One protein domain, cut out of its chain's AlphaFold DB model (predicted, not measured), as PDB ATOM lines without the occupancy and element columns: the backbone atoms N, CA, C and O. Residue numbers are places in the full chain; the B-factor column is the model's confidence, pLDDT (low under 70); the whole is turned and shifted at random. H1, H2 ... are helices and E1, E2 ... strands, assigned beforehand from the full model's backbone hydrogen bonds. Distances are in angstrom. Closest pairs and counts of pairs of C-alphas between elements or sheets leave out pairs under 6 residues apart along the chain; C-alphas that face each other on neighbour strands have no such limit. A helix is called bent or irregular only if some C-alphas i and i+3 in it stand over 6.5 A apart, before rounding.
ATOM      1  N   PHE A   3     220.406 251.878 331.418       97.94
ATOM      2  CA  PHE A   3     219.541 252.863 332.066       97.94
ATOM      3  C   PHE A   3     220.306 253.559 333.187       97.94
ATOM      4  O   PHE A   3     221.064 252.921 333.919       97.94
ATOM      5  N   PHE A   4     220.106 254.864 333.302       98.19
ATOM      6  CA  PHE A   4     220.656 255.708 334.348       98.19
ATOM      7  C   PHE A   4     219.494 256.414 335.032       98.19
ATOM      8  O   PHE A   4     218.604 256.957 334.370       98.19
ATOM      9  N   GLY A   5     219.507 256.385 336.354       97.50
ATOM     10  CA  GLY A   5     218.436 256.931 337.160       97.50
ATOM     11  C   GLY A   5     218.917 257.309 338.545       97.50
ATOM     12  O   GLY A   5     220.016 256.932 338.963       97.50
ATOM     13  N   GLU A   6     218.077 258.073 339.219       95.94
ATOM     14  CA  GLU A   6     218.278 258.511 340.586       95.94
ATOM     15  C   GLU A   6     217.686 257.471 341.534       95.94
ATOM     16  O   GLU A   6     216.539 257.057 341.361       95.94
ATOM     17  N   ASN A   7     218.474 257.039 342.519       95.19
ATOM     18  CA  ASN A   7     218.023 256.121 343.558       95.19
ATOM     19  C   ASN A   7     217.681 256.919 344.821       95.19
ATOM     20  O   ASN A   7     218.567 257.424 345.506       95.19
ATOM     21  N   LEU A   8     216.390 256.994 345.124       94.69
ATOM     22  CA  LEU A   8     215.800 257.746 346.227       94.69
ATOM     23  C   LEU A   8     215.454 256.861 347.433       94.69
ATOM     24  O   LEU A   8     214.752 257.299 348.342       94.69
ATOM     25  N   TYR A   9     215.982 255.635 347.479       93.81
ATOM     26  CA  TYR A   9     215.729 254.676 348.554       93.81
ATOM     27  C   TYR A   9     216.203 255.168 349.928       93.81
ATOM     28  O   TYR A   9     215.612 254.812 350.946       93.81
ATOM     29  N   ALA A  10     217.280 255.957 349.994       92.12
ATOM     30  CA  ALA A  10     217.860 256.435 351.248       92.12
ATOM     31  C   ALA A  10     217.577 257.927 351.478       92.12
ATOM     32  O   ALA A  10     217.860 258.766 350.627       92.12
ATOM     33  N   ILE A  11     217.087 258.268 352.672       90.25
ATOM     34  CA  ILE A  11     216.914 259.659 353.104       90.25
ATOM     35  C   ILE A  11     218.284 260.276 353.421       90.25
ATOM     36  O   ILE A  11     219.072 259.710 354.189       90.25
ATOM     37  N   HIS A  12     218.528 261.471 352.880       85.62
ATOM     38  CA  HIS A  12     219.705 262.294 353.167       85.62
ATOM     39  C   HIS A  12     219.312 263.581 353.919       85.62
ATOM     40  O   HIS A  12     218.626 263.515 354.933       85.62
ATOM     41  N   SER A  13     219.783 264.752 353.467       87.19
ATOM     42  CA  SER A  13     219.380 266.058 354.020       87.19
ATOM     43  C   SER A  13     217.983 266.491 353.553       87.19
ATOM     44  O   SER A  13     217.368 267.366 354.161       87.19
ATOM     45  N   ILE A  14     217.488 265.876 352.475       90.19
ATOM     46  CA  ILE A  14     216.148 266.076 351.932       90.19
ATOM     47  C   ILE A  14     215.446 264.716 351.931       90.19
ATOM     48  O   ILE A  14     216.011 263.707 351.507       90.19
ATOM     49  N   GLU A  15     214.226 264.696 352.451       93.56
ATOM     50  CA  GLU A  15     213.293 263.579 352.359       93.56
ATOM     51  C   GLU A  15     212.232 263.916 351.309       93.56
ATOM     52  O   GLU A  15     211.624 264.983 351.361       93.56
ATOM     53  N   TYR A  16     211.964 263.002 350.380       94.94
ATOM     54  CA  TYR A  16     210.846 263.130 349.447       94.94
ATOM     55  C   TYR A  16     209.616 262.430 350.023       94.94
ATOM     56  O   TYR A  16     209.640 261.227 350.300       94.94
ATOM     57  N   ARG A  17     208.542 263.187 350.262       93.94
ATOM     58  CA  ARG A  17     207.345 262.685 350.958       93.94
ATOM     59  C   ARG A  17     206.247 262.171 350.036       93.94
ATOM     60  O   ARG A  17     205.384 261.431 350.496       93.94
ATOM     61  N   HIS A  18     206.302 262.510 348.751       94.56
ATOM     62  CA  HIS A  18     205.381 262.014 347.729       94.56
ATOM     63  C   HIS A  18     206.137 261.155 346.709       94.56
ATOM     64  O   HIS A  18     206.228 261.491 345.531       94.56
ATOM     65  N   LEU A  19     206.746 260.075 347.201       94.81
ATOM     66  CA  LEU A  19     207.581 259.176 346.414       94.81
ATOM     67  C   LEU A  19     206.798 257.911 346.045       94.81
ATOM     68  O   LEU A  19     206.408 257.158 346.927       94.81
ATOM     69  N   GLU A  20     206.549 257.668 344.762       93.94
ATOM     70  CA  GLU A  20     205.822 256.463 344.320       93.94
ATOM     71  C   GLU A  20     206.743 255.254 344.114       93.94
ATOM     72  O   GLU A  20     206.312 254.116 344.278       93.94
ATOM     73  N   HIS A  21     208.012 255.504 343.786       95.44
ATOM     74  CA  HIS A  21     209.019 254.492 343.478       95.44
ATOM     75  C   HIS A  21     210.382 254.913 344.034       95.44
ATOM     76  O   HIS A  21     210.651 256.099 344.171       95.44
ATOM     77  N   ASP A  22     211.283 253.968 344.288       94.50
ATOM     78  CA  ASP A  22     212.620 254.287 344.814       94.50
ATOM     79  C   ASP A  22     213.649 254.634 343.727       94.50
ATOM     80  O   ASP A  22     214.761 255.056 344.039       94.50
ATOM     81  N   PHE A  23     213.328 254.428 342.448       96.38
ATOM     82  CA  PHE A  23     214.267 254.624 341.345       96.38
ATOM     83  C   PHE A  23     213.592 255.284 340.149       96.38
ATOM     84  O   PHE A  23     212.630 254.731 339.627       96.38
ATOM     85  N   PHE A  24     214.128 256.417 339.686       98.00
ATOM     86  CA  PHE A  24     213.590 257.175 338.552       98.00
ATOM     87  C   PHE A  24     214.634 257.367 337.460       98.00
ATOM     88  O   PHE A  24     215.710 257.912 337.701       98.00
ATOM     89  N   VAL A  25     214.308 256.969 336.235       98.50
ATOM     90  CA  VAL A  25     215.193 257.092 335.074       98.50
ATOM     91  C   VAL A  25     215.274 258.548 334.608       98.50
ATOM     92  O   VAL A  25     214.263 259.237 334.491       98.50
ATOM     93  N   PHE A  26     216.488 259.002 334.292       97.75
ATOM     94  CA  PHE A  26     216.739 260.309 333.666       97.75
ATOM     95  C   PHE A  26     217.548 260.221 332.364       97.75
ATOM     96  O   PHE A  26     217.606 261.189 331.604       97.75
ATOM     97  N   ALA A  27     218.193 259.086 332.076       98.19
ATOM     98  CA  ALA A  27     218.920 258.900 330.826       98.19
ATOM     99  C   ALA A  27     219.043 257.426 330.432       98.19
ATOM    100  O   ALA A  27     219.089 256.525 331.268       98.19
ATOM    101  N   VAL A  28     219.170 257.192 329.130       98.50
ATOM    102  CA  VAL A  28     219.458 255.881 328.550       98.50
ATOM    103  C   VAL A  28     220.618 256.040 327.585       98.50
ATOM    104  O   VAL A  28     220.713 257.028 326.857       98.50
ATOM    105  N   ARG A  29     221.519 255.061 327.593       98.00
ATOM    106  CA  ARG A  29     222.681 255.023 326.712       98.00
ATOM    107  C   ARG A  29     222.703 253.738 325.906       98.00
ATOM    108  O   ARG A  29     222.594 252.637 326.464       98.00
ATOM    109  N   CYS A  30     222.932 253.851 324.607       97.94
ATOM    110  CA  CYS A  30     223.169 252.716 323.731       97.94
ATOM    111  C   CYS A  30     224.529 252.876 323.051       97.94
ATOM    112  O   CYS A  30     224.758 253.848 322.342       97.94
ATOM    113  N   LYS A  31     225.445 251.925 323.294       96.62
ATOM    114  CA  LYS A  31     226.853 252.022 322.868       96.62
ATOM    115  C   LYS A  31     227.456 253.365 323.323       96.62
ATOM    116  O   LYS A  31     227.472 253.616 324.534       96.62
ATOM    117  N   ASP A  32     227.868 254.199 322.372       97.38
ATOM    118  CA  ASP A  32     228.535 255.486 322.576       97.38
ATOM    119  C   ASP A  32     227.602 256.688 322.344       97.38
ATOM    120  O   ASP A  32     228.076 257.806 322.160       97.38
ATOM    121  N   CYS A  33     226.280 256.477 322.397       98.31
ATOM    122  CA  CYS A  33     225.271 257.528 322.267       98.31
ATOM    123  C   CYS A  33     224.350 257.593 323.497       98.31
ATOM    124  O   CYS A  33     223.854 256.565 323.980       98.31
ATOM    125  N   TRP A  34     224.125 258.804 324.004       98.56
ATOM    126  CA  TRP A  34     223.021 259.131 324.901       98.56
ATOM    127  C   TRP A  34     221.765 259.341 324.070       98.56
ATOM    128  O   TRP A  34     221.750 260.213 323.210       98.56
ATOM    129  N   LEU A  35     220.718 258.566 324.343       98.62
ATOM    130  CA  LEU A  35     219.488 258.610 323.555       98.62
ATOM    131  C   LEU A  35     218.720 259.911 323.777       98.62
ATOM    132  O   LEU A  35     218.825 260.519 324.854       98.62
ATOM    133  N   SER A  36     217.922 260.305 322.787       98.56
ATOM    134  CA  SER A  36     217.008 261.446 322.879       98.56
ATOM    135  C   SER A  36     216.012 261.268 324.028       98.56
ATOM    136  O   SER A  36     215.748 260.158 324.494       98.56
ATOM    137  N   TRP A  37     215.430 262.361 324.513       98.25
ATOM    138  CA  TRP A  37     214.438 262.291 325.585       98.25
ATOM    139  C   TRP A  37     213.192 261.494 325.178       98.25
ATOM    140  O   TRP A  37     212.595 260.814 326.007       98.25
ATOM    141  N   GLU A  38     212.815 261.530 323.900       98.44
ATOM    142  CA  GLU A  38     211.718 260.715 323.376       98.44
ATOM    143  C   GLU A  38     212.030 259.218 323.457       98.44
ATOM    144  O   GLU A  38     211.224 258.449 323.979       98.44
ATOM    145  N   GLU A  39     213.230 258.806 323.051       98.50
ATOM    146  CA  GLU A  39     213.669 257.416 323.186       98.50
ATOM    147  C   GLU A  39     213.815 256.996 324.651       98.50
ATOM    148  O   GLU A  39     213.451 255.877 325.004       98.50
ATOM    149  N   VAL A  40     214.309 257.879 325.528       98.56
ATOM    150  CA  VAL A  40     214.351 257.613 326.975       98.56
ATOM    151  C   VAL A  40     212.946 257.318 327.495       98.56
ATOM    152  O   VAL A  40     212.770 256.313 328.182       98.56
ATOM    153  N   LYS A  41     211.949 258.134 327.129       98.62
ATOM    154  CA  LYS A  41     210.543 257.911 327.495       98.62
ATOM    155  C   LYS A  41     210.013 256.589 326.948       98.62
ATOM    156  O   LYS A  41     209.414 255.824 327.697       98.62
ATOM    157  N   PHE A  42     210.274 256.305 325.674       98.31
ATOM    158  CA  PHE A  42     209.857 255.067 325.021       98.31
ATOM    159  C   PHE A  42     210.424 253.827 325.722       98.31
ATOM    160  O   PHE A  42     209.678 252.928 326.104       98.31
ATOM    161  N   TYR A  43     211.741 253.785 325.937       98.31
ATOM    162  CA  TYR A  43     212.381 252.637 326.566       98.31
ATOM    163  C   TYR A  43     212.049 252.530 328.053       98.31
ATOM    164  O   TYR A  43     211.873 251.420 328.535       98.31
ATOM    165  N   ALA A  44     211.932 253.638 328.788       98.06
ATOM    166  CA  ALA A  44     211.501 253.585 330.184       98.06
ATOM    167  C   ALA A  44     210.093 252.986 330.304       98.06
ATOM    168  O   ALA A  44     209.904 252.067 331.096       98.06
ATOM    169  N   ALA A  45     209.155 253.410 329.452       98.00
ATOM    170  CA  ALA A  45     207.809 252.841 329.400       98.00
ATOM    171  C   ALA A  45     207.811 251.351 329.018       98.00
ATOM    172  O   ALA A  45     207.069 250.575 329.603       98.00
ATOM    173  N   LEU A  46     208.673 250.929 328.084       97.62
ATOM    174  CA  LEU A  46     208.785 249.521 327.680       97.62
ATOM    175  C   LEU A  46     209.205 248.588 328.831       97.62
ATOM    176  O   LEU A  46     208.880 247.404 328.802       97.62
ATOM    177  N   PHE A  47     209.951 249.105 329.809       96.12
ATOM    178  CA  PHE A  47     210.440 248.347 330.964       96.12
ATOM    179  C   PHE A  47     209.763 248.753 332.283       96.12
ATOM    180  O   PHE A  47     210.283 248.418 333.346       96.12
ATOM    181  N   ASP A  48     208.644 249.483 332.221       96.56
ATOM    182  CA  ASP A  48     207.893 249.968 333.387       96.56
ATOM    183  C   ASP A  48     208.744 250.772 334.391       96.56
ATOM    184  O   ASP A  48     208.503 250.766 335.600       96.56
ATOM    185  N   PHE A  49     209.759 251.492 333.902       97.31
ATOM    186  CA  PHE A  49     210.552 252.386 334.737       97.31
ATOM    187  C   PHE A  49     209.907 253.774 334.819       97.31
ATOM    188  O   PHE A  49     209.655 254.395 333.781       97.31
ATOM    189  N   PRO A  50     209.709 254.324 336.029       97.62
ATOM    190  CA  PRO A  50     209.247 255.692 336.176       97.62
ATOM    191  C   PRO A  50     210.373 256.663 335.806       97.62
ATOM    192  O   PRO A  50     211.566 256.360 335.915       97.62
ATOM    193  N   LEU A  51     209.989 257.858 335.373       98.19
ATOM    194  CA  LEU A  51     210.910 258.905 334.942       98.19
ATOM    195  C   LEU A  51     211.000 260.008 335.983       98.19
ATOM    196  O   LEU A  51     210.032 260.295 336.689       98.19
ATOM    197  N   VAL A  52     212.148 260.678 336.032       97.38
ATOM    198  CA  VAL A  52     212.247 261.938 336.773       97.38
ATOM    199  C   VAL A  52     211.225 262.958 336.239       97.38
ATOM    200  O   VAL A  52     210.889 262.922 335.050       97.38
ATOM    201  N   PRO A  53     210.725 263.886 337.076       96.06
ATOM    202  CA  PRO A  53     209.795 264.914 336.627       96.06
ATOM    203  C   PRO A  53     210.412 265.806 335.542       96.06
ATOM    204  O   PRO A  53     211.474 266.391 335.748       96.06
ATOM    205  N   GLU A  54     209.727 265.944 334.406       96.12
ATOM    206  CA  GLU A  54     210.074 266.932 333.378       96.12
ATOM    207  C   GLU A  54     209.613 268.326 333.831       96.12
ATOM    208  O   GLU A  54     208.530 268.479 334.402       96.12
ATOM    209  N   LEU A  55     210.455 269.336 333.604       95.31
ATOM    210  CA  LEU A  55     210.171 270.729 333.938       95.31
ATOM    211  C   LEU A  55     210.069 271.545 332.654       95.31
ATOM    212  O   LEU A  55     210.970 271.507 331.817       95.31
ATOM    213  N   GLU A  56     209.004 272.328 332.533       91.56
ATOM    214  CA  GLU A  56     208.865 273.306 331.460       91.56
ATOM    215  C   GLU A  56     209.574 274.604 331.855       91.56
ATOM    216  O   GLU A  56     209.285 275.200 332.896       91.56
ATOM    217  N   ILE A  57     210.536 275.017 331.029       90.81
ATOM    218  CA  ILE A  57     211.313 276.248 331.187       90.81
ATOM    219  C   ILE A  57     211.352 276.940 329.827       90.81
ATOM    220  O   ILE A  57     211.550 276.285 328.802       90.81
ATOM    221  N   ALA A  58     211.152 278.257 329.811       91.12
ATOM    222  CA  ALA A  58     211.177 279.036 328.579       91.12
ATOM    223  C   ALA A  58     212.545 278.948 327.879       91.12
ATOM    224  O   ALA A  58     213.599 278.955 328.520       91.12
ATOM    225  N   THR A  59     212.525 278.882 326.549       88.75
ATOM    226  CA  THR A  59     213.736 278.903 325.722       88.75
ATOM    227  C   THR A  59     214.278 280.323 325.605       88.75
ATOM    228  O   THR A  59     213.517 281.256 325.358       88.75
ATOM    229  N   THR A  60     215.592 280.478 325.724       92.62
ATOM    230  CA  THR A  60     216.298 281.744 325.502       92.62
ATOM    231  C   THR A  60     217.709 281.463 324.990       92.62
ATOM    232  O   THR A  60     218.334 280.481 325.396       92.62
ATOM    233  N   ASP A  61     218.217 282.337 324.123       92.50
ATOM    234  CA  ASP A  61     219.607 282.306 323.646       92.50
ATOM    235  C   ASP A  61     220.572 282.986 324.638       92.50
ATOM    236  O   ASP A  61     221.797 282.891 324.519       92.50
ATOM    237  N   SER A  62     220.038 283.680 325.648       96.19
ATOM    238  CA  SER A  62     220.824 284.363 326.668       96.19
ATOM    239  C   SER A  62     221.168 283.419 327.814       96.19
ATOM    240  O   SER A  62     220.319 283.009 328.606       96.19
ATOM    241  N   LYS A  63     222.466 283.146 327.986       92.81
ATOM    242  CA  LYS A  63     222.984 282.388 329.137       92.81
ATOM    243  C   LYS A  63     222.550 282.988 330.480       92.81
ATOM    244  O   LYS A  63     222.314 282.246 331.430       92.81
ATOM    245  N   ALA A  64     222.502 284.318 330.575       95.56
ATOM    246  CA  ALA A  64     222.138 285.007 331.810       95.56
ATOM    247  C   ALA A  64     220.659 284.789 332.152       95.56
ATOM    248  O   ALA A  64     220.345 284.412 333.281       95.56
ATOM    249  N   GLU A  65     219.775 284.946 331.165       96.38
ATOM    250  CA  GLU A  65     218.338 284.703 331.330       96.38
ATOM    251  C   GLU A  65     218.059 283.233 331.633       96.38
ATOM    252  O   GLU A  65     217.336 282.932 332.578       96.38
ATOM    253  N   PHE A  66     218.698 282.305 330.913       94.44
ATOM    254  CA  PHE A  66     218.558 280.875 331.182       94.44
ATOM    255  C   PHE A  66     218.973 280.530 332.618       94.44
ATOM    256  O   PHE A  66     218.272 279.803 333.319       94.44
ATOM    257  N   GLY A  67     220.091 281.095 333.088       95.06
ATOM    258  CA  GLY A  67     220.532 280.940 334.471       95.06
ATOM    259  C   GLY A  67     219.499 281.443 335.481       95.06
ATOM    260  O   GLY A  67     219.241 280.762 336.472       95.06
ATOM    261  N   GLN A  68     218.877 282.596 335.221       95.88
ATOM    262  CA  GLN A  68     217.829 283.150 336.078       95.88
ATOM    263  C   GLN A  68     216.577 282.268 336.098       95.88
ATOM    264  O   GLN A  68     216.096 281.949 337.184       95.88
ATOM    265  N   LEU A  69     216.113 281.807 334.934       96.25
ATOM    266  CA  LEU A  69     214.967 280.905 334.813       96.25
ATOM    267  C   LEU A  69     215.187 279.599 335.584       96.25
ATOM    268  O   LEU A  69     214.288 279.125 336.271       96.25
ATOM    269  N   ILE A  70     216.392 279.027 335.519       95.81
ATOM    270  CA  ILE A  70     216.739 277.806 336.259       95.81
ATOM    271  C   ILE A  70     216.718 278.049 337.773       95.81
ATOM    272  O   ILE A  70     216.203 277.214 338.517       95.81
ATOM    273  N   VAL A  71     217.262 279.176 338.244       95.44
ATOM    274  CA  VAL A  71     217.272 279.530 339.674       95.44
ATOM    275  C   VAL A  71     215.854 279.770 340.189       95.44
ATOM    276  O   VAL A  71     215.504 279.255 341.250       95.44
ATOM    277  N   GLU A  72     215.051 280.525 339.441       95.69
ATOM    278  CA  GLU A  72     213.648 280.791 339.752       95.69
ATOM    279  C   GLU A  72     212.862 279.483 339.809       95.69
ATOM    280  O   GLU A  72     212.261 279.179 340.841       95.69
ATOM    281  N   LYS A  73     212.975 278.643 338.774       96.31
ATOM    282  CA  LYS A  73     212.291 277.351 338.734       96.31
ATOM    283  C   LYS A  73     212.690 276.473 339.911       96.31
ATOM    284  O   LYS A  73     211.828 275.947 340.599       96.31
ATOM    285  N   ALA A  74     213.983 276.363 340.212       95.12
ATOM    286  CA  ALA A  74     214.484 275.564 341.332       95.12
ATOM    287  C   ALA A  74     214.052 276.082 342.720       95.12
ATOM    288  O   ALA A  74     214.196 275.357 343.706       95.12
ATOM    289  N   SER A  75     213.544 277.316 342.820       94.88
ATOM    290  CA  SER A  75     212.984 277.863 344.061       94.88
ATOM    291  C   SER A  75     211.552 277.392 344.342       94.88
ATOM    292  O   SER A  75     211.103 277.466 345.487       94.88
ATOM    293  N   GLU A  76     210.865 276.836 343.341       94.88
ATOM    294  CA  GLU A  76     209.535 276.250 343.487       94.88
ATOM    295  C   GLU A  76     209.568 274.933 344.297       94.88
ATOM    296  O   GLU A  76     210.614 274.267 344.400       94.88
ATOM    297  N   PRO A  77     208.426 274.510 344.873       93.38
ATOM    298  CA  PRO A  77     208.283 273.181 345.460       93.38
ATOM    299  C   PRO A  77     208.571 272.066 344.449       93.38
ATOM    300  O   PRO A  77     208.200 272.145 343.280       93.38
ATOM    301  N   SER A  78     209.194 270.978 344.903       94.19
ATOM    302  CA  SER A  78     209.398 269.801 344.050       94.19
ATOM    303  C   SER A  78     208.113 269.002 343.857       94.19
ATOM    304  O   SER A  78     207.329 268.876 344.801       94.19
ATOM    305  N   ARG A  79     208.005 268.282 342.735       93.75
ATOM    306  CA  ARG A  79     206.926 267.307 342.502       93.75
ATOM    307  C   ARG A  79     206.828 266.216 343.578       93.75
ATOM    308  O   ARG A  79     205.731 265.767 343.875       93.75
ATOM    309  N   PHE A  80     207.947 265.826 344.189       94.69
ATOM    310  CA  PHE A  80     207.987 264.771 345.211       94.69
ATOM    311  C   PHE A  80     207.867 265.282 346.658       94.69
ATOM    312  O   PHE A  80     208.152 264.538 347.597       94.69
ATOM    313  N   LEU A  81     207.445 266.540 346.856       94.00
ATOM    314  CA  LEU A  81     207.337 267.200 348.165       94.00
ATOM    315  C   LEU A  81     208.623 267.102 349.011       94.00
ATOM    316  O   LEU A  81     208.662 266.403 350.027       94.00
ATOM    317  N   SER A  82     209.670 267.815 348.587       94.56
ATOM    318  CA  SER A  82     210.930 267.957 349.318       94.56
ATOM    319  C   SER A  82     210.702 268.462 350.741       94.56
ATOM    320  O   SER A  82     210.177 269.555 350.967       94.56
ATOM    321  N   TRP A  83     211.189 267.699 351.708       93.62
ATOM    322  CA  TRP A  83     211.151 268.007 353.126       93.62
ATOM    323  C   TRP A  83     212.566 268.112 353.686       93.62
ATOM    324  O   TRP A  83     213.376 267.198 353.547       93.62
ATOM    325  N   ASP A  84     212.868 269.231 354.334       92.06
ATOM    326  CA  ASP A  84     214.161 269.464 354.965       92.06
ATOM    327  C   ASP A  84     214.236 268.716 356.298       92.06
ATOM    328  O   ASP A  84     213.526 269.048 357.248       92.06
ATOM    329  N   THR A  85     215.095 267.701 356.397       89.50
ATOM    330  CA  THR A  85     215.121 266.811 357.571       89.50
ATOM    331  C   THR A  85     215.689 267.474 358.826       89.50
ATOM    332  O   THR A  85     215.507 266.959 359.926       89.50
ATOM    333  N   GLN A  86     216.402 268.595 358.676       87.25
ATOM    334  CA  GLN A  86     216.953 269.350 359.800       87.25
ATOM    335  C   GLN A  86     215.991 270.434 360.267       87.25
ATOM    336  O   GLN A  86     215.755 270.582 361.463       87.25
ATOM    337  N   MET A  87     215.439 271.196 359.319       88.69
ATOM    338  CA  MET A  87     214.519 272.290 359.624       88.69
ATOM    339  C   MET A  87     213.085 271.815 359.874       88.69
ATOM    340  O   MET A  87     212.288 272.579 360.406       88.69
ATOM    341  N   ASN A  88     212.766 270.566 359.520       90.44
ATOM    342  CA  ASN A  88     211.434 269.978 359.631       90.44
ATOM    343  C   ASN A  88     210.353 270.832 358.957       90.44
ATOM    344  O   ASN A  88     209.319 271.134 359.550       90.44
ATOM    345  N   LEU A  89     210.606 271.217 357.705       93.31
ATOM    346  CA  LEU A  89     209.687 272.012 356.896       93.31
ATOM    347  C   LEU A  89     209.782 271.654 355.411       93.31
ATOM    348  O   LEU A  89     210.801 271.137 354.944       93.31
ATOM    349  N   LEU A  90     208.715 271.955 354.668       93.62
ATOM    350  CA  LEU A  90     208.713 271.870 353.208       93.62
ATOM    351  C   LEU A  90     209.750 272.822 352.622       93.62
ATOM    352  O   LEU A  90     209.879 273.967 353.054       93.62
ATOM    353  N   CYS A  91     210.470 272.361 351.609       93.25
ATOM    354  CA  CYS A  91     211.512 273.145 350.973       93.25
ATOM    355  C   CYS A  91     211.436 273.062 349.447       93.25
ATOM    356  O   CYS A  91     210.721 272.236 348.877       93.25
ATOM    357  N   SER A  92     212.160 273.962 348.786       93.62
ATOM    358  CA  SER A  92     212.250 273.996 347.330       93.62
ATOM    359  C   SER A  92     212.922 272.739 346.762       93.62
ATOM    360  O   SER A  92     213.539 271.949 347.489       93.62
ATOM    361  N   MET A  93     212.858 272.582 345.441       94.06
ATOM    362  CA  MET A  93     213.647 271.583 344.720       94.06
ATOM    363  C   MET A  93     215.134 271.650 345.088       94.06
ATOM    364  O   MET A  93     215.693 272.722 345.314       94.06
ATOM    365  N   GLU A  94     215.784 270.487 345.135       93.81
ATOM    366  CA  GLU A  94     217.229 270.400 345.360       93.81
ATOM    367  C   GLU A  94     218.013 271.058 344.221       93.81
ATOM    368  O   GLU A  94     218.977 271.791 344.446       93.81
ATOM    369  N   GLY A  95     217.578 270.818 342.992       94.88
ATOM    370  CA  GLY A  95     218.261 271.280 341.804       94.88
ATOM    371  C   GLY A  95     217.538 270.863 340.538       94.88
ATOM    372  O   GLY A  95     216.487 270.227 340.578       94.88
ATOM    373  N   ILE A  96     218.127 271.244 339.412       96.62
ATOM    374  CA  ILE A  96     217.640 270.951 338.069       96.62
ATOM    375  C   ILE A  96     218.823 270.460 337.244       96.62
ATOM    376  O   ILE A  96     219.902 271.058 337.272       96.62
ATOM    377  N   VAL A  97     218.609 269.387 336.490       97.00
ATOM    378  CA  VAL A  97     219.508 268.956 335.420       97.00
ATOM    379  C   VAL A  97     218.872 269.368 334.101       97.00
ATOM    380  O   VAL A  97     217.744 268.977 333.814       97.00
ATOM    381  N   SER A  98     219.582 270.157 333.301       95.25
ATOM    382  CA  SER A  98     219.202 270.449 331.924       95.25
ATOM    383  C   SER A  98     220.059 269.625 330.972       95.25
ATOM    384  O   SER A  98     221.256 269.424 331.196       95.25
ATOM    385  N   ARG A  99     219.441 269.128 329.902       95.62
ATOM    386  CA  ARG A  99     220.138 268.410 328.839       95.62
ATOM    387  C   ARG A  99     219.552 268.729 327.477       95.62
ATOM    388  O   ARG A  99     218.383 269.099 327.386       95.62
ATOM    389  N   ASN A 100     220.329 268.494 326.426       95.06
ATOM    390  CA  ASN A 100     219.790 268.509 325.072       95.06
ATOM    391  C   ASN A 100     218.703 267.435 324.914       95.06
ATOM    392  O   ASN A 100     218.829 266.312 325.428       95.06
ATOM    393  N   ARG A 101     217.616 267.832 324.240       95.56
ATOM    394  CA  ARG A 101     216.432 266.999 323.998       95.56
ATOM    395  C   ARG A 101     216.756 265.833 323.077       95.56
ATOM    396  O   ARG A 101     216.281 264.727 323.323       95.56
ATOM    397  N   ASP A 102     217.571 266.085 322.065       98.19
ATOM    398  CA  ASP A 102     217.969 265.081 321.088       98.19
ATOM    399  C   ASP A 102     219.100 264.194 321.621       98.19
ATOM    400  O   ASP A 102     219.620 264.388 322.730       98.19
ATOM    401  N   GLU A 103     219.430 263.164 320.849       98.38
ATOM    402  CA  GLU A 103     220.546 262.282 321.159       98.38
ATOM    403  C   GLU A 103     221.892 262.994 320.987       98.38
ATOM    404  O   GLU A 103     222.030 263.942 320.210       98.38
ATOM    405  N   TYR A 104     222.903 262.544 321.725       98.62
ATOM    406  CA  TYR A 104     224.260 263.059 321.574       98.62
ATOM    407  C   TYR A 104     225.324 262.008 321.918       98.62
ATOM    408  O   TYR A 104     225.127 261.172 322.807       98.62
ATOM    409  N   PRO A 105     226.493 262.063 321.256       98.44
ATOM    410  CA  PRO A 105     227.633 261.214 321.576       98.44
ATOM    411  C   PRO A 105     228.087 261.321 323.037       98.44
ATOM    412  O   PRO A 105     227.980 262.366 323.684       98.44
ATOM    413  N   VAL A 106     228.650 260.236 323.564       98.00
ATOM    414  CA  VAL A 106     229.175 260.184 324.937       98.00
ATOM    415  C   VAL A 106     230.309 261.180 325.169       98.00
ATOM    416  O   VAL A 106     230.373 261.773 326.246       98.00
ATOM    417  N   ASP A 107     231.180 261.389 324.186       98.19
ATOM    418  CA  ASP A 107     232.289 262.348 324.266       98.19
ATOM    419  C   ASP A 107     231.819 263.815 324.266       98.19
ATOM    420  O   ASP A 107     232.520 264.690 324.774       98.19
ATOM    421  N   ALA A 108     230.594 264.079 323.809       97.94
ATOM    422  CA  ALA A 108     229.969 265.395 323.835       97.94
ATOM    423  C   ALA A 108     229.238 265.704 325.157       97.94
ATOM    424  O   ALA A 108     228.719 266.811 325.317       97.94
ATOM    425  N   PHE A 109     229.198 264.775 326.124       96.62
ATOM    426  CA  PHE A 109     228.408 264.895 327.362       96.62
ATOM    427  C   PHE A 109     228.588 266.238 328.089       96.62
ATOM    428  O   PHE A 109     227.603 266.871 328.465       96.62
ATOM    429  N   MET A 110     229.830 266.717 328.219       96.50
ATOM    430  CA  MET A 110     230.155 267.954 328.950       96.50
ATOM    431  C   MET A 110     229.546 269.226 328.343       96.50
ATOM    432  O   MET A 110     229.413 270.224 329.044       96.50
ATOM    433  N   ASN A 111     229.174 269.193 327.062       96.25
ATOM    434  CA  ASN A 111     228.542 270.314 326.364       96.25
ATOM    435  C   ASN A 111     227.016 270.175 326.279       96.25
ATOM    436  O   ASN A 111     226.344 271.103 325.842       96.25
ATOM    437  N   ASN A 112     226.475 269.013 326.655       97.06
ATOM    438  CA  ASN A 112     225.069 268.663 326.463       97.06
ATOM    439  C   ASN A 112     224.292 268.542 327.776       97.06
ATOM    440  O   ASN A 112     223.074 268.393 327.718       97.06
ATOM    441  N   VAL A 113     224.961 268.561 328.934       96.50
ATOM    442  CA  VAL A 113     224.335 268.389 330.250       96.50
ATOM    443  C   VAL A 113     224.864 269.424 331.232       96.50
ATOM    444  O   VAL A 113     226.071 269.542 331.444       96.50
ATOM    445  N   PHE A 114     223.950 270.122 331.897       94.00
ATOM    446  CA  PHE A 114     224.257 271.073 332.956       94.00
ATOM    447  C   PHE A 114     223.421 270.758 334.187       94.00
ATOM    448  O   PHE A 114     222.309 270.245 334.094       94.00
ATOM    449  N   LYS A 115     223.951 271.083 335.363       94.94
ATOM    450  CA  LYS A 115     223.197 270.987 336.610       94.94
ATOM    451  C   LYS A 115     223.287 272.282 337.392       94.94
ATOM    452  O   LYS A 115     224.365 272.862 337.524       94.94
ATOM    453  N   TYR A 116     222.160 272.686 337.948       95.94
ATOM    454  CA  TYR A 116     222.074 273.674 339.007       95.94
ATOM    455  C   TYR A 116     221.630 272.965 340.277       95.94
ATOM    456  O   TYR A 116     220.676 272.194 340.250       95.94
ATOM    457  N   VAL A 117     222.310 273.231 341.387       93.44
ATOM    458  CA  VAL A 117     221.919 272.716 342.698       93.44
ATOM    459  C   VAL A 117     221.873 273.888 343.658       93.44
ATOM    460  O   VAL A 117     222.804 274.701 343.695       93.44
ATOM    461  N   ARG A 118     220.787 274.004 344.423       90.00
ATOM    462  CA  ARG A 118     220.620 275.114 345.357       90.00
ATOM    463  C   ARG A 118     221.697 275.080 346.440       90.00
ATOM    464  O   ARG A 118     222.226 274.030 346.825       90.00
ATOM    465  N   LYS A 119     221.999 276.259 346.984       85.31
ATOM    466  CA  LYS A 119     222.858 276.374 348.168       85.31
ATOM    467  C   LYS A 119     222.233 275.615 349.345       85.31
ATOM    468  O   LYS A 119     221.014 275.575 349.477       85.31
ATOM    469  N   ASN A 120     223.080 275.060 350.210       73.12
ATOM    470  CA  ASN A 120     222.686 274.358 351.439       73.12
ATOM    471  C   ASN A 120     221.836 273.084 351.226       73.12
ATOM    472  O   ASN A 120     221.049 272.735 352.103       73.12
ATOM    473  N   HIS A 121     221.976 272.386 350.088       69.38
ATOM    474  CA  HIS A 121     221.332 271.078 349.880       69.38
ATOM    475  C   HIS A 121     222.032 269.936 350.642       69.38
ATOM    476  O   HIS A 121     221.361 269.026 351.116       69.38
ATOM    477  N   VAL A 122     223.355 270.010 350.830       64.88
ATOM    478  CA  VAL A 122     224.103 269.133 351.747       64.88
ATOM    479  C   VAL A 122     224.263 269.850 353.077       64.88
ATOM    480  O   VAL A 122     224.846 270.934 353.121       64.88
ATOM    481  N   LYS A 123     223.754 269.259 354.158       65.75
ATOM    482  CA  LYS A 123     223.824 269.863 355.498       65.75
ATOM    483  C   LYS A 123     224.470 268.975 356.562       65.75
ATOM    484  O   LYS A 123     224.515 269.358 357.729       65.75
ATOM    485  N   THR A 124     224.962 267.792 356.194       60.31
ATOM    486  CA  THR A 124     225.666 266.893 357.118       60.31
ATOM    487  C   THR A 124     226.881 266.252 356.454       60.31
ATOM    488  O   THR A 124     226.728 265.598 355.425       60.31
ATOM    489  N   ASP A 125     228.041 266.326 357.110       55.00
ATOM    490  CA  ASP A 125     229.264 265.585 356.742       55.00
ATOM    491  C   ASP A 125     229.263 264.130 357.252       55.00
ATOM    492  O   ASP A 125     230.217 263.372 357.061       55.00
ATOM    493  N   VAL A 126     228.187 263.703 357.925       55.41
ATOM    494  CA  VAL A 126     228.039 262.324 358.398       55.41
ATOM    495  C   VAL A 126     227.840 261.423 357.185       55.41
ATOM    496  O   VAL A 126     226.771 261.402 356.579       55.41
ATOM    497  N   HIS A 127     228.874 260.655 356.834       54.72
ATOM    498  CA  HIS A 127     228.797 259.643 355.787       54.72
ATOM    499  C   HIS A 127     227.571 258.740 356.000       54.72
ATOM    500  O   HIS A 127     227.516 257.941 356.938       54.72
ATOM    501  N   TRP A 128     226.614 258.835 355.078       56.38
ATOM    502  CA  TRP A 128     225.339 258.109 355.054       56.38
ATOM    503  C   TRP A 128     225.459 256.585 355.246       56.38
ATOM    504  O   TRP A 128     224.502 255.938 355.655       56.38
ATOM    505  N   LYS A 129     226.643 255.996 355.025       60.16
ATOM    506  CA  LYS A 129     226.897 254.549 355.119       60.16
ATOM    507  C   LYS A 129     226.554 253.906 356.470       60.16
ATOM    508  O   LYS A 129     226.402 252.690 356.503       60.16
ATOM    509  N   ARG A 130     226.471 254.662 357.573       66.12
ATOM    510  CA  ARG A 130     226.256 254.085 358.920       66.12
ATOM    511  C   ARG A 130     224.863 254.299 359.515       66.12
ATOM    512  O   ARG A 130     224.465 253.486 360.333       66.12
ATOM    513  N   ASN A 131     224.131 255.336 359.101       74.19
ATOM    514  CA  ASN A 131     222.847 255.727 359.710       74.19
ATOM    515  C   ASN A 131     221.766 256.049 358.664       74.19
ATOM    516  O   ASN A 131     220.884 256.871 358.921       74.19
ATOM    517  N   TRP A 132     221.856 255.464 357.465       82.06
ATOM    518  CA  TRP A 132     220.843 255.686 356.438       82.06
ATOM    519  C   TRP A 132     219.481 255.165 356.912       82.06
ATOM    520  O   TRP A 132     219.379 254.155 357.610       82.06
ATOM    521  N   LYS A 133     218.428 255.881 356.525       89.19
ATOM    522  CA  LYS A 133     217.039 255.471 356.724       89.19
ATOM    523  C   LYS A 133     216.398 255.289 355.361       89.19
ATOM    524  O   LYS A 133     216.661 256.092 354.468       89.19
ATOM    525  N   ARG A 134     215.569 254.255 355.209       93.69
ATOM    526  CA  ARG A 134     214.769 254.085 353.994       93.69
ATOM    527  C   ARG A 134     213.780 255.246 353.871       93.69
ATOM    528  O   ARG A 134     213.147 255.587 354.871       93.69
ATOM    529  N   ALA A 135     213.636 255.816 352.682       93.62
ATOM    530  CA  ALA A 135     212.534 256.708 352.354       93.62
ATOM    531  C   ALA A 135     211.242 255.881 352.234       93.62
ATOM    532  O   ALA A 135     211.201 254.950 351.433       93.62
ATOM    533  N   PRO A 136     210.197 256.145 353.038       94.69
ATOM    534  CA  PRO A 136     208.932 255.458 352.844       94.69
ATOM    535  C   PRO A 136     208.211 256.007 351.615       94.69
ATOM    536  O   PRO A 136     208.136 257.228 351.409       94.69
ATOM    537  N   LEU A 137     207.653 255.085 350.834       94.88
ATOM    538  CA  LEU A 137     206.848 255.400 349.662       94.88
ATOM    539  C   LEU A 137     205.505 256.000 350.085       94.88
ATOM    540  O   LEU A 137     205.029 255.815 351.208       94.88
ATOM    541  N   TYR A 138     204.884 256.743 349.177       92.06
ATOM    542  CA  TYR A 138     203.665 257.502 349.427       92.06
ATOM    543  C   TYR A 138     202.546 256.626 350.008       92.06
ATOM    544  O   TYR A 138     201.954 256.971 351.030       92.06
ATOM    545  N   TYR A 139     202.320 255.442 349.429       91.44
ATOM    546  CA  TYR A 139     201.301 254.507 349.911       91.44
ATOM    547  C   TYR A 139     201.640 253.914 351.289       91.44
ATOM    548  O   TYR A 139     200.739 253.657 352.088       91.44
ATOM    549  N   GLU A 140     202.926 253.742 351.613       91.69
ATOM    550  CA  GLU A 140     203.357 253.267 352.931       91.69
ATOM    551  C   GLU A 140     203.039 254.312 354.003       91.69
ATOM    552  O   GLU A 140     202.533 253.963 355.070       91.69
ATOM    553  N   ARG A 141     203.247 255.600 353.697       85.44
ATOM    554  CA  ARG A 141     202.906 256.712 354.599       85.44
ATOM    555  C   ARG A 141     201.406 256.803 354.854       85.44
ATOM    556  O   ARG A 141     201.005 256.988 355.996       85.44
ATOM    557  N   GLN A 142     200.585 256.630 353.818       75.75
ATOM    558  CA  GLN A 142     199.127 256.637 353.971       75.75
ATOM    559  C   GLN A 142     198.617 255.426 354.760       75.75
ATOM    560  O   GLN A 142     197.755 255.573 355.620       75.75
ATOM    561  N   SER A 143     199.185 254.239 354.530       68.25
ATOM    562  CA  SER A 143     198.801 253.022 355.260       68.25
ATOM    563  C   SER A 143     199.158 253.058 356.752       68.25
ATOM    564  O   SER A 143     198.517 252.387 357.556       68.25
ATOM    565  N   GLN A 144     200.155 253.863 357.130       57.47
ATOM    566  CA  GLN A 144     200.560 254.088 358.521       57.47
ATOM    567  C   GLN A 144     199.822 255.270 359.179       57.47
ATOM    568  O   GLN A 144     200.009 255.502 360.370       57.47
ATOM    569  N   GLY A 145     198.984 255.994 358.426       49.38
ATOM    570  CA  GLY A 145     198.282 257.214 358.837       49.38
ATOM    571  C   GLY A 145     196.771 257.151 358.612       49.38
ATOM    572  O   GLY A 145     196.175 258.108 358.118       49.38
TER     573      GLY A 145
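This is residues 3 to 145 of the 152 residues of the protein "RNA_ligase domain-containing protein" of Leminorella richardii (UniProt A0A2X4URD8). Two antiparallel strand pairs, E1 with E3 and E5 with E6, form the two long sides of a loose frame with a gap between them; H1 packs on E3, and H2 covers the side of E5 and E6 away from the other pair. The small pair E2 with E4 bridges the frame at one end, short pairings of residues 33 to 34 with 104 to 105 close the other end near H3, and residues 47 to 62 cross from H1 to H2. A long loop of residues 118 to 137 then leads from E6 to the small helix H4, far from the frame's middle. The printed part has 143 residues with four named helices and six named strands in the order E1 E2 E3 H1 H2 E4 E5 H3 E6 H4; the class is mixed, helices and strands, with under half of the residues, 65, in named elements. The whole is compact, with a radius of gyration of the C-alphas of 16.6 A and spans of 44 by 38 by 28 A.

E1 is residues 3 to 7, 12.0 A long, and begins at C-alpha 3 at (219.541, 252.863, 332.066). E2, residues 14 to 16, is 6.6 A long. E3, residues 23 to 30, is the longest strand at 19.8 A and bends by 66 degrees at residue 26. H1 is residues 37 to 46, 14.1 A long. H2, residues 63 to 75, is the longest helix at 18.5 A and begins at C-alpha 63 at (222.984, 282.388, 329.137). E4 is residues 82 to 84, and E5 is residues 95 to 99, 13.4 A long. H3, residues 106 to 112, is irregular, with C-alphas 107 and 110 7.6 A apart. E6, residues 113 to 117, is 13.4 A long. H4, residues 138 to 143, ends at C-alpha 143 at (198.801, 253.022, 355.260).

E1 and E3 are antiparallel neighbours at 158 degrees, with N 4 and O 27 within hydrogen-bond range at 2.8 A and N 24 and O 6 at 3.0 A. E3 and H1 have 5 pairs of C-alphas within 8 A, the closest being those of Val 28 and Val 40, 5.6 A apart. E1 and H1 are only just apart, their closest C-alphas at 8.3 A. E2 and E4 are antiparallel neighbours at 144 degrees, with N 83 and O 15 within hydrogen-bond range at 2.8 A. E5 and E6 are antiparallel neighbours at 171 degrees, with N 96 and O 116 within range at 2.8 A and N 114 and O 98 at 2.9 A. The closest C-alphas of H2 and E5 are those of Ala 74 and Gly 95, 5.7 A apart. The closest of H2 and E6 are those of Ile 70 and Tyr 116, 7.3 A apart. The closest of E5 and H3 are those of Arg 99 and Asn 112, 5.5 A apart. E3 and H3 are only just apart, at 8.5 A. Among the other pairs that are apart are E1 and E5, E3 and E5, H1 and H3, and E3 and H4. Residues 10 to 11 pair with residues 133 to 134, antiparallel. Every O i to N i+4 pair is within hydrogen-bond range in H1, H2 and H4; in H3 it is 1 of 3, with 3 of 4 O i to N i+3 pairs within range.

The two C-alphas farthest apart are those of Asp 107 and Gly 145, at 48.8 A. The printed part has no cut. The links H1 to H2 and E6 to H4 are long, with 16 and 20 residues, and H3 to E6 is tight. The mean pLDDT of the printed part is 91.3; residues 121 to 130 and 143 to 145 are under 70.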